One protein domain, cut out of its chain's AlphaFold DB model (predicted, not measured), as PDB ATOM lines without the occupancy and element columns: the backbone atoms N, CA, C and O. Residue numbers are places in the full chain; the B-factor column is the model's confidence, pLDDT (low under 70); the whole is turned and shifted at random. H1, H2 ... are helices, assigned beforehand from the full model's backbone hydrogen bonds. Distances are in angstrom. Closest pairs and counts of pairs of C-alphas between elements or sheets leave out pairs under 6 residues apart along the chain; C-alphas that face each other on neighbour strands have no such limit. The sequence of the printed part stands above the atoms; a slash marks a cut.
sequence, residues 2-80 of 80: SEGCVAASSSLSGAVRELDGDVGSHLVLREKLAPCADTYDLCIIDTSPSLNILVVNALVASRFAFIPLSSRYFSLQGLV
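Overview. This is residues 2 to 80 of the 80 residues of the protein "Sporulation initiation inhibitor protein Soj" of Spirochaetes bacterium ADurb.Bin269 (UniProt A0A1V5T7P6). What shape is it? H2 and H3 pack together at a slant, H1 at one end, and residues 62 to 72 lead away to H4. What builds it? It is all helix: four named helices hold under half of the 79 printed residues. It is loose, radius of gyration of the C-alphas 14.5 A, spanning 42 by 32 by 23 A.

Arrangement. What does H1 touch? H1, residues 12 to 19, only just touches H3, residues 53 to 61, with 3 pairs of C-alphas within 8 A. And H2, H4? H2, residues 25 to 36, touches H3 at a steep tilt of 46 degrees; their closest C-alphas, Arg 30 and Ala 61, are 4.3 A apart. H4, residues 73 to 77, is apart from these. In H3 every O i to N i+4 pair is within hydrogen-bond range; in H4 0 of 1, and 1 of 2 O i to N i+3 pairs.

Along the chain. Where does H1 begin? C-alpha 12 is at (44.497, -28.827, -45.067). Where does H4 end? C-alpha 77 is at (54.309, -49.215, -28.033).

Size, cuts and confidence. Any cut? The printed part has no cut; H2 to H3 and H3 to H4 are long links. Where is confidence low? Residues 2 and 73 to 80 have pLDDT under 70.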
ATOM      1  N   SER A   2      53.142 -30.099 -61.706       54.44
ATOM      2  CA  SER A   2      53.686 -31.262 -62.420       54.44
ATOM      3  C   SER A   2      52.570 -32.310 -62.457       54.44
ATOM      4  O   SER A   2      51.816 -32.394 -61.487       54.44
ATOM      5  N   GLU A   3      52.402 -33.027 -63.568       71.19
ATOM      6  CA  GLU A   3      51.238 -33.876 -63.910       71.19
ATOM      7  C   GLU A   3      51.019 -35.113 -63.006       71.19
ATOM      8  O   GLU A   3      50.677 -36.180 -63.481       71.19
ATOM      9  N   GLY A   4      51.226 -35.013 -61.694       79.25
ATOM     10  CA  GLY A   4      51.046 -36.124 -60.756       79.25
ATOM     11  C   GLY A   4      51.389 -35.814 -59.301       79.25
ATOM     12  O   GLY A   4      51.263 -36.686 -58.450       79.25
ATOM     13  N   CYS A   5      51.816 -34.587 -58.976       82.81
ATOM     14  CA  CYS A   5      52.128 -34.197 -57.602       82.81
ATOM     15  C   CYS A   5      51.095 -33.196 -57.074       82.81
ATOM     16  O   CYS A   5      50.945 -32.094 -57.612       82.81
ATOM     17  N   VAL A   6      50.414 -33.573 -55.990       86.12
ATOM     18  CA  VAL A   6      49.539 -32.687 -55.217       86.12
ATOM     19  C   VAL A   6      50.285 -32.283 -53.950       86.12
ATOM     20  O   VAL A   6      50.514 -33.103 -53.066       86.12
ATOM     21  N   ALA A   7      50.693 -31.017 -53.872       85.00
ATOM     22  CA  ALA A   7      51.392 -30.497 -52.703       85.00
ATOM     23  C   ALA A   7      50.422 -30.237 -51.540       85.00
ATOM     24  O   ALA A   7      49.284 -29.806 -51.743       85.00
ATOM     25  N   ALA A   8      50.906 -30.437 -50.313       84.94
ATOM     26  CA  ALA A   8      50.200 -29.993 -49.120       84.94
ATOM     27  C   ALA A   8      50.031 -28.463 -49.122       84.94
ATOM     28  O   ALA A   8      50.843 -27.722 -49.678       84.94
ATOM     29  N   SER A   9      48.978 -27.981 -48.465       87.25
ATOM     30  CA  SER A   9      48.719 -26.550 -48.295       87.25
ATOM     31  C   SER A   9      48.178 -26.262 -46.900       87.25
ATOM     32  O   SER A   9      47.668 -27.155 -46.219       87.25
ATOM     33  N   SER A  10      48.252 -24.999 -46.478       85.81
ATOM     34  CA  SER A  10      47.674 -24.547 -45.206       85.81
ATOM     35  C   SER A  10      46.167 -24.803 -45.118       85.81
ATOM     36  O   SER A  10      45.652 -25.015 -44.027       85.81
ATOM     37  N   SER A  11      45.457 -24.873 -46.247       85.00
ATOM     38  CA  SER A  11      44.029 -25.206 -46.294       85.00
ATOM     39  C   SER A  11      43.706 -26.579 -45.693       85.00
ATOM     40  O   SER A  11      42.588 -26.795 -45.226       85.00
ATOM     41  N   LEU A  12      44.683 -27.491 -45.626       84.19
ATOM     42  CA  LEU A  12      44.497 -28.827 -45.067       84.19
ATOM     43  C   LEU A  12      44.162 -28.803 -43.564       84.19
ATOM     44  O   LEU A  12      43.420 -29.662 -43.096       84.19
ATOM     45  N   SER A  13      44.616 -27.793 -42.807       83.31
ATOM     46  CA  SER A  13      44.220 -27.644 -41.396       83.31
ATOM     47  C   SER A  13      42.736 -27.303 -41.231       83.31
ATOM     48  O   SER A  13      42.136 -27.650 -40.216       83.31
ATOM     49  N   GLY A  14      42.139 -26.624 -42.219       86.06
ATOM     50  CA  GLY A  14      40.697 -26.370 -42.266       86.06
ATOM     51  C   GLY A  14      39.911 -27.643 -42.574       86.06
ATOM     52  O   GLY A  14      38.940 -27.937 -41.882       86.06
ATOM     53  N   ALA A  15      40.402 -28.444 -43.525       87.12
ATOM     54  CA  ALA A  15      39.780 -29.709 -43.913       87.12
ATOM     55  C   ALA A  15      39.669 -30.703 -42.747       87.12
ATOM     56  O   ALA A  15      38.677 -31.416 -42.655       87.12
ATOM     57  N   VAL A  16      40.637 -30.725 -41.818       87.94
ATOM     58  CA  VAL A  16      40.533 -31.553 -40.599       87.94
ATOM     59  C   VAL A  16      39.250 -31.234 -39.837       87.94
ATOM     60  O   VAL A  16      38.523 -32.150 -39.485       87.94
ATOM     61  N   ARG A  17      38.952 -29.950 -39.609       87.19
ATOM     62  CA  ARG A  17      37.764 -29.526 -38.849       87.19
ATOM     63  C   ARG A  17      36.462 -29.785 -39.596       87.19
ATOM     64  O   ARG A  17      35.447 -30.002 -38.958       87.19
ATOM     65  N   GLU A  18      36.495 -29.695 -40.920       87.12
ATOM     66  CA  GLU A  18      35.322 -29.896 -41.774       87.12
ATOM     67  C   GLU A  18      34.960 -31.383 -41.891       87.12
ATOM     68  O   GLU A  18      33.791 -31.743 -41.905       87.12
ATOM     69  N   LEU A  19      35.966 -32.259 -41.911       88.69
ATOM     70  CA  LEU A  19      35.779 -33.708 -41.975       88.69
ATOM     71  C   LEU A  19      35.489 -34.336 -40.600       88.69
ATOM     72  O   LEU A  19      34.921 -35.429 -40.537       88.69
ATOM     73  N   ASP A  20      35.889 -33.680 -39.510       80.88
ATOM     74  CA  ASP A  20      35.714 -34.159 -38.135       80.88
ATOM     75  C   ASP A  20      34.292 -33.872 -37.625       80.88
ATOM     76  O   ASP A  20      34.012 -32.832 -37.032       80.88
ATOM     77  N   GLY A  21      33.368 -34.798 -37.899       75.00
ATOM     78  CA  GLY A  21      31.982 -34.728 -37.417       75.00
ATOM     79  C   GLY A  21      30.939 -35.278 -38.386       75.00
ATOM     80  O   GLY A  21      29.860 -35.679 -37.950       75.00
ATOM     81  N   ASP A  22      31.274 -35.368 -39.673       82.38
ATOM     82  CA  ASP A  22      30.345 -35.827 -40.704       82.38
ATOM     83  C   ASP A  22      30.383 -37.351 -40.913       82.38
ATOM     84  O   ASP A  22      31.417 -38.030 -40.859       82.38
ATOM     85  N   VAL A  23      29.206 -37.928 -41.155       87.81
ATOM     86  CA  VAL A  23      29.076 -39.357 -41.452       87.81
ATOM     87  C   VAL A  23      29.664 -39.623 -42.834       87.81
ATOM     88  O   VAL A  23      29.238 -39.044 -43.826       87.81
ATOM     89  N   GLY A  24      30.627 -40.543 -42.909       91.44
ATOM     90  CA  GLY A  24      31.265 -40.919 -44.174       91.44
ATOM     91  C   GLY A  24      32.508 -40.103 -44.532       91.44
ATOM     92  O   GLY A  24      33.182 -40.454 -45.497       91.44
ATOM     93  N   SER A  25      32.906 -39.113 -43.724       94.25
ATOM     94  CA  SER A  25      34.101 -38.285 -43.974       94.25
ATOM     95  C   SER A  25      35.398 -39.070 -44.149       94.25
ATOM     96  O   SER A  25      36.337 -38.583 -44.765       94.25
ATOM     97  N   HIS A  26      35.463 -40.292 -43.618       94.69
ATOM     98  CA  HIS A  26      36.593 -41.209 -43.765       94.69
ATOM     99  C   HIS A  26      36.759 -41.768 -45.193       94.69
ATOM    100  O   HIS A  26      37.780 -42.387 -45.479       94.69
ATOM    101  N   LEU A  27      35.773 -41.579 -46.081       96.50
ATOM    102  CA  LEU A  27      35.775 -42.080 -47.463       96.50
ATOM    103  C   LEU A  27      36.196 -41.030 -48.497       96.50
ATOM    104  O   LEU A  27      36.478 -41.388 -49.643       96.50
ATOM    105  N   VAL A  28      36.248 -39.755 -48.104       94.75
ATOM    106  CA  VAL A  28      36.374 -38.612 -49.019       94.75
ATOM    107  C   VAL A  28      37.592 -38.744 -49.924       94.75
ATOM    108  O   VAL A  28      37.476 -38.582 -51.138       94.75
ATOM    109  N   LEU A  29      38.758 -39.086 -49.371       94.12
ATOM    110  CA  LEU A  29      39.972 -39.212 -50.180       94.12
ATOM    111  C   LEU A  29      39.862 -40.341 -51.213       94.12
ATOM    112  O   LEU A  29      40.246 -40.156 -52.365       94.12
ATOM    113  N   ARG A  30      39.287 -41.489 -50.835       96.12
ATOM    114  CA  ARG A  30      39.089 -42.630 -51.742       96.12
ATOM    115  C   ARG A  30      38.183 -42.254 -52.912       96.12
ATOM    116  O   ARG A  30      38.492 -42.571 -54.056       96.12
ATOM    117  N   GLU A  31      37.084 -41.564 -52.630       96.00
ATOM    118  CA  GLU A  31      36.135 -41.115 -53.654       96.00
ATOM    119  C   GLU A  31      36.756 -40.077 -54.592       96.00
ATOM    120  O   GLU A  31      36.530 -40.123 -55.801       96.00
ATOM    121  N   LYS A  32      37.585 -39.174 -54.058       93.12
ATOM    122  CA  LYS A  32      38.295 -38.165 -54.857       93.12
ATOM    123  C   LYS A  32      39.408 -38.751 -55.725       93.12
ATOM    124  O   LYS A  32      39.676 -38.188 -56.781       93.12
ATOM    125  N   LEU A  33      40.033 -39.854 -55.308       93.19
ATOM    126  CA  LEU A  33      41.077 -40.542 -56.079       93.19
ATOM    127  C   LEU A  33      40.521 -41.537 -57.108       93.19
ATOM    128  O   LEU A  33      41.221 -41.870 -58.061       93.19
ATOM    129  N   ALA A  34      39.275 -41.998 -56.962       93.88
ATOM    130  CA  ALA A  34      38.677 -42.971 -57.880       93.88
ATOM    131  C   ALA A  34      38.762 -42.573 -59.374       93.88
ATOM    132  O   ALA A  34      39.114 -43.431 -60.180       93.88
ATOM    133  N   PRO A  35      38.536 -41.303 -59.776       92.44
ATOM    134  CA  PRO A  35      38.622 -40.908 -61.184       92.44
ATOM    135  C   PRO A  35      40.033 -40.971 -61.785       92.44
ATOM    136  O   PRO A  35      40.158 -41.014 -63.004       92.44
ATOM    137  N   CYS A  36      41.088 -40.942 -60.964       88.62
ATOM    138  CA  CYS A  36      42.477 -40.991 -61.430       88.62
ATOM    139  C   CYS A  36      43.159 -42.342 -61.162       88.62
ATOM    140  O   CYS A  36      44.360 -42.467 -61.393       88.62
ATOM    141  N   ALA A  37      42.415 -43.343 -60.680       87.75
ATOM    142  CA  ALA A  37      42.964 -44.647 -60.319       87.75
ATOM    143  C   ALA A  37      43.608 -45.373 -61.515       87.75
ATOM    144  O   ALA A  37      44.641 -46.007 -61.348       87.75
ATOM    145  N   ASP A  38      43.051 -45.210 -62.719       91.38
ATOM    146  CA  ASP A  38      43.576 -45.825 -63.948       91.38
ATOM    147  C   ASP A  38      44.639 -44.959 -64.653       91.38
ATOM    148  O   ASP A  38      45.146 -45.322 -65.711       91.38
ATOM    149  N   THR A  39      44.959 -43.780 -64.104       92.19
ATOM    150  CA  THR A  39      45.923 -42.835 -64.702       92.19
ATOM    151  C   THR A  39      47.349 -43.041 -64.190       92.19
ATOM    152  O   THR A  39      48.300 -42.651 -64.863       92.19
ATOM    153  N   TYR A  40      47.511 -43.651 -63.013       90.62
ATOM    154  CA  TYR A  40      48.810 -43.859 -62.378       90.62
ATOM    155  C   TYR A  40      48.937 -45.296 -61.886       90.62
ATOM    156  O   TYR A  40      48.046 -45.802 -61.209       90.62
ATOM    157  N   ASP A  41      50.087 -45.920 -62.132       92.44
ATOM    158  CA  ASP A  41      50.374 -47.265 -61.617       92.44
ATOM    159  C   ASP A  41      50.503 -47.290 -60.082       92.44
ATOM    160  O   ASP A  41      50.273 -48.314 -59.437       92.44
ATOM    161  N   LEU A  42      50.902 -46.158 -59.488       91.88
ATOM    162  CA  LEU A  42      51.150 -46.016 -58.057       91.88
ATOM    163  C   LEU A  42      50.692 -44.648 -57.542       91.88
ATOM    164  O   LEU A  42      51.039 -43.609 -58.100       91.88
ATOM    165  N   CYS A  43      49.989 -44.656 -56.409       93.12
ATOM    166  CA  CYS A  43      49.680 -43.467 -55.620       93.12
ATOM    167  C   CYS A  43      50.395 -43.569 -54.268       93.12
ATOM    168  O   CYS A  43      50.199 -44.538 -53.533       93.12
ATOM    169  N   ILE A  44      51.231 -42.580 -53.946       93.88
ATOM    170  CA  ILE A  44      51.892 -42.468 -52.642       93.88
ATOM    171  C   ILE A  44      51.182 -41.371 -51.856       93.88
ATOM    172  O   ILE A  44      51.114 -40.228 -52.307       93.88
ATOM    173  N   ILE A  45      50.672 -41.725 -50.678       93.88
ATOM    174  CA  ILE A  45      50.020 -40.792 -49.760       93.88
ATOM    175  C   ILE A  45      50.944 -40.614 -48.558       93.88
ATOM    176  O   ILE A  45      51.116 -41.537 -47.765       93.88
ATOM    177  N   ASP A  46      51.547 -39.433 -48.442       92.06
ATOM    178  CA  ASP A  46      52.340 -39.048 -47.276       92.06
ATOM    179  C   ASP A  46      51.438 -38.366 -46.242       92.06
ATOM    180  O   ASP A  46      50.701 -37.427 -46.560       92.06
ATOM    181  N   THR A  47      51.459 -38.857 -45.006       87.00
ATOM    182  CA  THR A  47      50.585 -38.378 -43.931       87.00
ATOM    183  C   THR A  47      51.395 -37.875 -42.753       87.00
ATOM    184  O   THR A  47      52.456 -38.413 -42.442       87.00
ATOM    185  N   SER A  48      50.854 -36.901 -42.017       82.31
ATOM    186  CA  SER A  48      51.454 -36.496 -40.746       82.31
ATOM    187  C   SER A  48      51.453 -37.660 -39.735       82.31
ATOM    188  O   SER A  48      50.599 -38.545 -39.812       82.31
ATOM    189  N   PRO A  49      52.367 -37.664 -38.745       80.25
ATOM    190  CA  PRO A  49      52.409 -38.709 -37.716       80.25
ATOM    191  C   PRO A  49      51.241 -38.626 -36.715       80.25
ATOM    192  O   PRO A  49      51.094 -39.491 -35.856       80.25
ATOM    193  N   SER A  50      50.416 -37.577 -36.782       83.62
ATOM    194  CA  SER A  50      49.285 -37.365 -35.879       83.62
ATOM    195  C   SER A  50      48.055 -38.124 -36.362       83.62
ATOM    196  O   SER A  50      47.494 -37.780 -37.400       83.62
ATOM    197  N   LEU A  51      47.580 -39.094 -35.578       85.19
ATOM    198  CA  LEU A  51      46.362 -39.829 -35.904       85.19
ATOM    199  C   LEU A  51      45.138 -38.897 -35.866       85.19
ATOM    200  O   LEU A  51      44.677 -38.491 -34.803       85.19
ATOM    201  N   ASN A  52      44.632 -38.547 -37.047       89.44
ATOM    202  CA  ASN A  52      43.462 -37.694 -37.254       89.44
ATOM    203  C   ASN A  52      42.658 -38.176 -38.479       89.44
ATOM    204  O   ASN A  52      43.036 -39.147 -39.140       89.44
ATOM    205  N   ILE A  53      41.566 -37.483 -38.814       92.38
ATOM    206  CA  ILE A  53      40.680 -37.860 -39.928       92.38
ATOM    207  C   ILE A  53      41.381 -37.928 -41.297       92.38
ATOM    208  O   ILE A  53      40.956 -38.699 -42.158       92.38
ATOM    209  N   LEU A  54      42.481 -37.197 -41.510       92.12
ATOM    210  CA  LEU A  54      43.266 -37.273 -42.747       92.12
ATOM    211  C   LEU A  54      44.070 -38.572 -42.822       92.12
ATOM    212  O   LEU A  54      44.076 -39.217 -43.868       92.12
ATOM    213  N   VAL A  55      44.688 -38.989 -41.711       92.69
ATOM    214  CA  VAL A  55      45.365 -40.294 -41.615       92.69
ATOM    215  C   VAL A  55      44.361 -41.425 -41.832       92.69
ATOM    216  O   VAL A  55      44.639 -42.361 -42.576       92.69
ATOM    217  N   VAL A  56      43.159 -41.318 -41.258       93.19
ATOM    218  CA  VAL A  56      42.084 -42.299 -41.488       93.19
ATOM    219  C   VAL A  56      41.696 -42.351 -42.968       93.19
ATOM    220  O   VAL A  56      41.637 -43.435 -43.540       93.19
ATOM    221  N   ASN A  57      41.493 -41.200 -43.612       94.31
ATOM    222  CA  ASN A  57      41.202 -41.128 -45.047       94.31
ATOM    223  C   ASN A  57      42.308 -41.761 -45.901       94.31
ATOM    224  O   ASN A  57      42.012 -42.510 -46.832       94.31
ATOM    225  N   ALA A  58      43.575 -41.489 -45.578       94.88
ATOM    226  CA  ALA A  58      44.719 -42.088 -46.254       94.88
ATOM    227  C   ALA A  58      44.714 -43.613 -46.127       94.88
ATOM    228  O   ALA A  58      44.859 -44.307 -47.131       94.88
ATOM    229  N   LEU A  59      44.473 -44.140 -44.925       94.62
ATOM    230  CA  LEU A  59      44.387 -45.581 -44.682       94.62
ATOM    231  C   LEU A  59      43.211 -46.226 -45.425       94.62
ATOM    232  O   LEU A  59      43.375 -47.296 -45.999       94.62
ATOM    233  N   VAL A  60      42.047 -45.571 -45.463       95.69
ATOM    234  CA  VAL A  60      40.856 -46.062 -46.180       95.69
ATOM    235  C   VAL A  60      41.048 -46.051 -47.700       95.69
ATOM    236  O   VAL A  60      40.519 -46.923 -48.393       95.69
ATOM    237  N   ALA A  61      41.772 -45.066 -48.231       95.88
ATOM    238  CA  ALA A  61      42.082 -44.971 -49.656       95.88
ATOM    239  C   ALA A  61      43.229 -45.905 -50.086       95.88
ATOM    240  O   ALA A  61      43.335 -46.242 -51.265       95.88
ATOM    241  N   SER A  62      44.082 -46.327 -49.151       96.00
ATOM    242  CA  SER A  62      45.284 -47.109 -49.443       96.00
ATOM    243  C   SER A  62      45.002 -48.604 -49.549       96.00
ATOM    244  O   SER A  62      44.320 -49.197 -48.717       96.00
ATOM    245  N   ARG A  63      45.623 -49.257 -50.536       94.88
ATOM    246  CA  ARG A  63      45.659 -50.728 -50.630       94.88
ATOM    247  C   ARG A  63      46.717 -51.348 -49.716       94.88
ATOM    248  O   ARG A  63      46.537 -52.459 -49.224       94.88
ATOM    249  N   PHE A  64      47.824 -50.642 -49.514       95.19
ATOM    250  CA  PHE A  64      48.927 -51.050 -48.653       95.19
ATOM    251  C   PHE A  64      49.319 -49.872 -47.765       95.19
ATOM    252  O   PHE A  64      49.331 -48.739 -48.234       95.19
ATOM    253  N   ALA A  65      49.668 -50.142 -46.508       92.31
ATOM    254  CA  ALA A  65      50.172 -49.139 -45.579       92.31
ATOM    255  C   ALA A  65      51.602 -49.496 -45.165       92.31
ATOM    256  O   ALA A  65      51.870 -50.618 -44.731       92.31
ATOM    257  N   PHE A  66      52.518 -48.540 -45.298       90.38
ATOM    258  CA  PHE A  66      53.890 -48.671 -44.825       90.38
ATOM    259  C   PHE A  66      54.025 -47.940 -43.489       90.38
ATOM    260  O   PHE A  66      53.861 -46.724 -43.434       90.38
ATOM    261  N   ILE A  67      54.304 -48.680 -42.413       85.75
ATOM    262  CA  ILE A  67      54.448 -48.126 -41.060       85.75
ATOM    263  C   ILE A  67      55.938 -48.152 -40.698       85.75
ATOM    264  O   ILE A  67      56.441 -49.200 -40.283       85.75
ATOM    265  N   PRO A  68      56.677 -47.041 -40.880       80.81
ATOM    266  CA  PRO A  68      58.078 -46.984 -40.496       80.81
ATOM    267  C   PRO A  68      58.194 -47.028 -38.968       80.81
ATOM    268  O   PRO A  68      57.660 -46.171 -38.267       80.81
ATOM    269  N   LEU A  69      58.906 -48.025 -38.442       79.12
ATOM    270  CA  LEU A  69      59.174 -48.167 -37.010       79.12
ATOM    271  C   LEU A  69      60.658 -47.922 -36.728       79.12
ATOM    272  O   LEU A  69      61.528 -48.386 -37.464       79.12
ATOM    273  N   SER A  70      60.955 -47.210 -35.639       77.19
ATOM    274  CA  SER A  70      62.328 -47.088 -35.133       77.19
ATOM    275  C   SER A  70      62.694 -48.322 -34.293       77.19
ATOM    276  O   SER A  70      61.833 -48.936 -33.676       77.19
ATOM    277  N   SER A  71      63.977 -48.684 -34.219       77.50
ATOM    278  CA  SER A  71      64.450 -49.815 -33.400       77.50
ATOM    279  C   SER A  71      64.580 -49.491 -31.903       77.50
ATOM    280  O   SER A  71      65.153 -50.272 -31.143       77.50
ATOM    281  N   ARG A  72      64.111 -48.317 -31.462       74.12
ATOM    282  CA  ARG A  72      64.142 -47.912 -30.052       74.12
ATOM    283  C   ARG A  72      63.038 -48.618 -29.270       74.12
ATOM    284  O   ARG A  72      61.962 -48.888 -29.788       74.12
ATOM    285  N   TYR A  73      63.301 -48.853 -27.988       64.31
ATOM    286  CA  TYR A  73      62.455 -49.650 -27.095       64.31
ATOM    287  C   TYR A  73      60.968 -49.231 -27.081       64.31
ATOM    288  O   TYR A  73      60.091 -50.088 -27.084       64.31
ATOM    289  N   PHE A  74      60.673 -47.928 -27.146       64.75
ATOM    290  CA  PHE A  74      59.297 -47.408 -27.115       64.75
ATOM    291  C   PHE A  74      58.566 -47.432 -28.467       64.75
ATOM    292  O   PHE A  74      57.348 -47.274 -28.506       64.75
ATOM    293  N   SER A  75      59.264 -47.707 -29.573       67.62
ATOM    294  CA  SER A  75      58.655 -47.726 -30.909       67.62
ATOM    295  C   SER A  75      57.661 -48.877 -31.102       67.62
ATOM    296  O   SER A  75      56.739 -48.757 -31.901       67.62
ATOM    297  N   LEU A  76      57.787 -49.963 -30.327       64.88
ATOM    298  CA  LEU A  76      56.817 -51.069 -30.317       64.88
ATOM    299  C   LEU A  76      55.504 -50.722 -29.596       64.88
ATOM    300  O   LEU A  76      54.514 -51.425 -29.767       64.88
ATOM    301  N   GLN A  77      55.485 -49.653 -28.794       66.88
ATOM    302  CA  GLN A  77      54.309 -49.215 -28.033       66.88
ATOM    303  C   GLN A  77      53.520 -48.111 -28.756       66.88
ATOM    304  O   GLN A  77      52.568 -47.577 -28.195       66.88
ATOM    305  N   GLY A  78      53.905 -47.753 -29.990       61.53
ATOM    306  CA  GLY A  78      53.274 -46.665 -30.750       61.53
ATOM    307  C   GLY A  78      53.555 -45.271 -30.180       61.53
ATOM    308  O   GLY A  78      52.886 -44.312 -30.554       61.53
ATOM    309  N   LEU A  79      54.533 -45.160 -29.276       58.97
ATOM    310  CA  LEU A  79      55.005 -43.899 -28.723       58.97
ATOM    311  C   LEU A  79      56.157 -43.396 -29.599       58.97
ATOM    312  O   LEU A  79      57.213 -44.035 -29.680       58.97
ATOM    313  N   VAL A  80      55.912 -42.277 -30.280       55.09
ATOM    314  CA  VAL A  80      56.916 -41.488 -31.008       55.09
ATOM    315  C   VAL A  80      57.418 -40.339 -30.153       55.09
ATOM    316  O   VAL A  80      56.582 -39.701 -29.476       55.09
TER     317      VAL A  80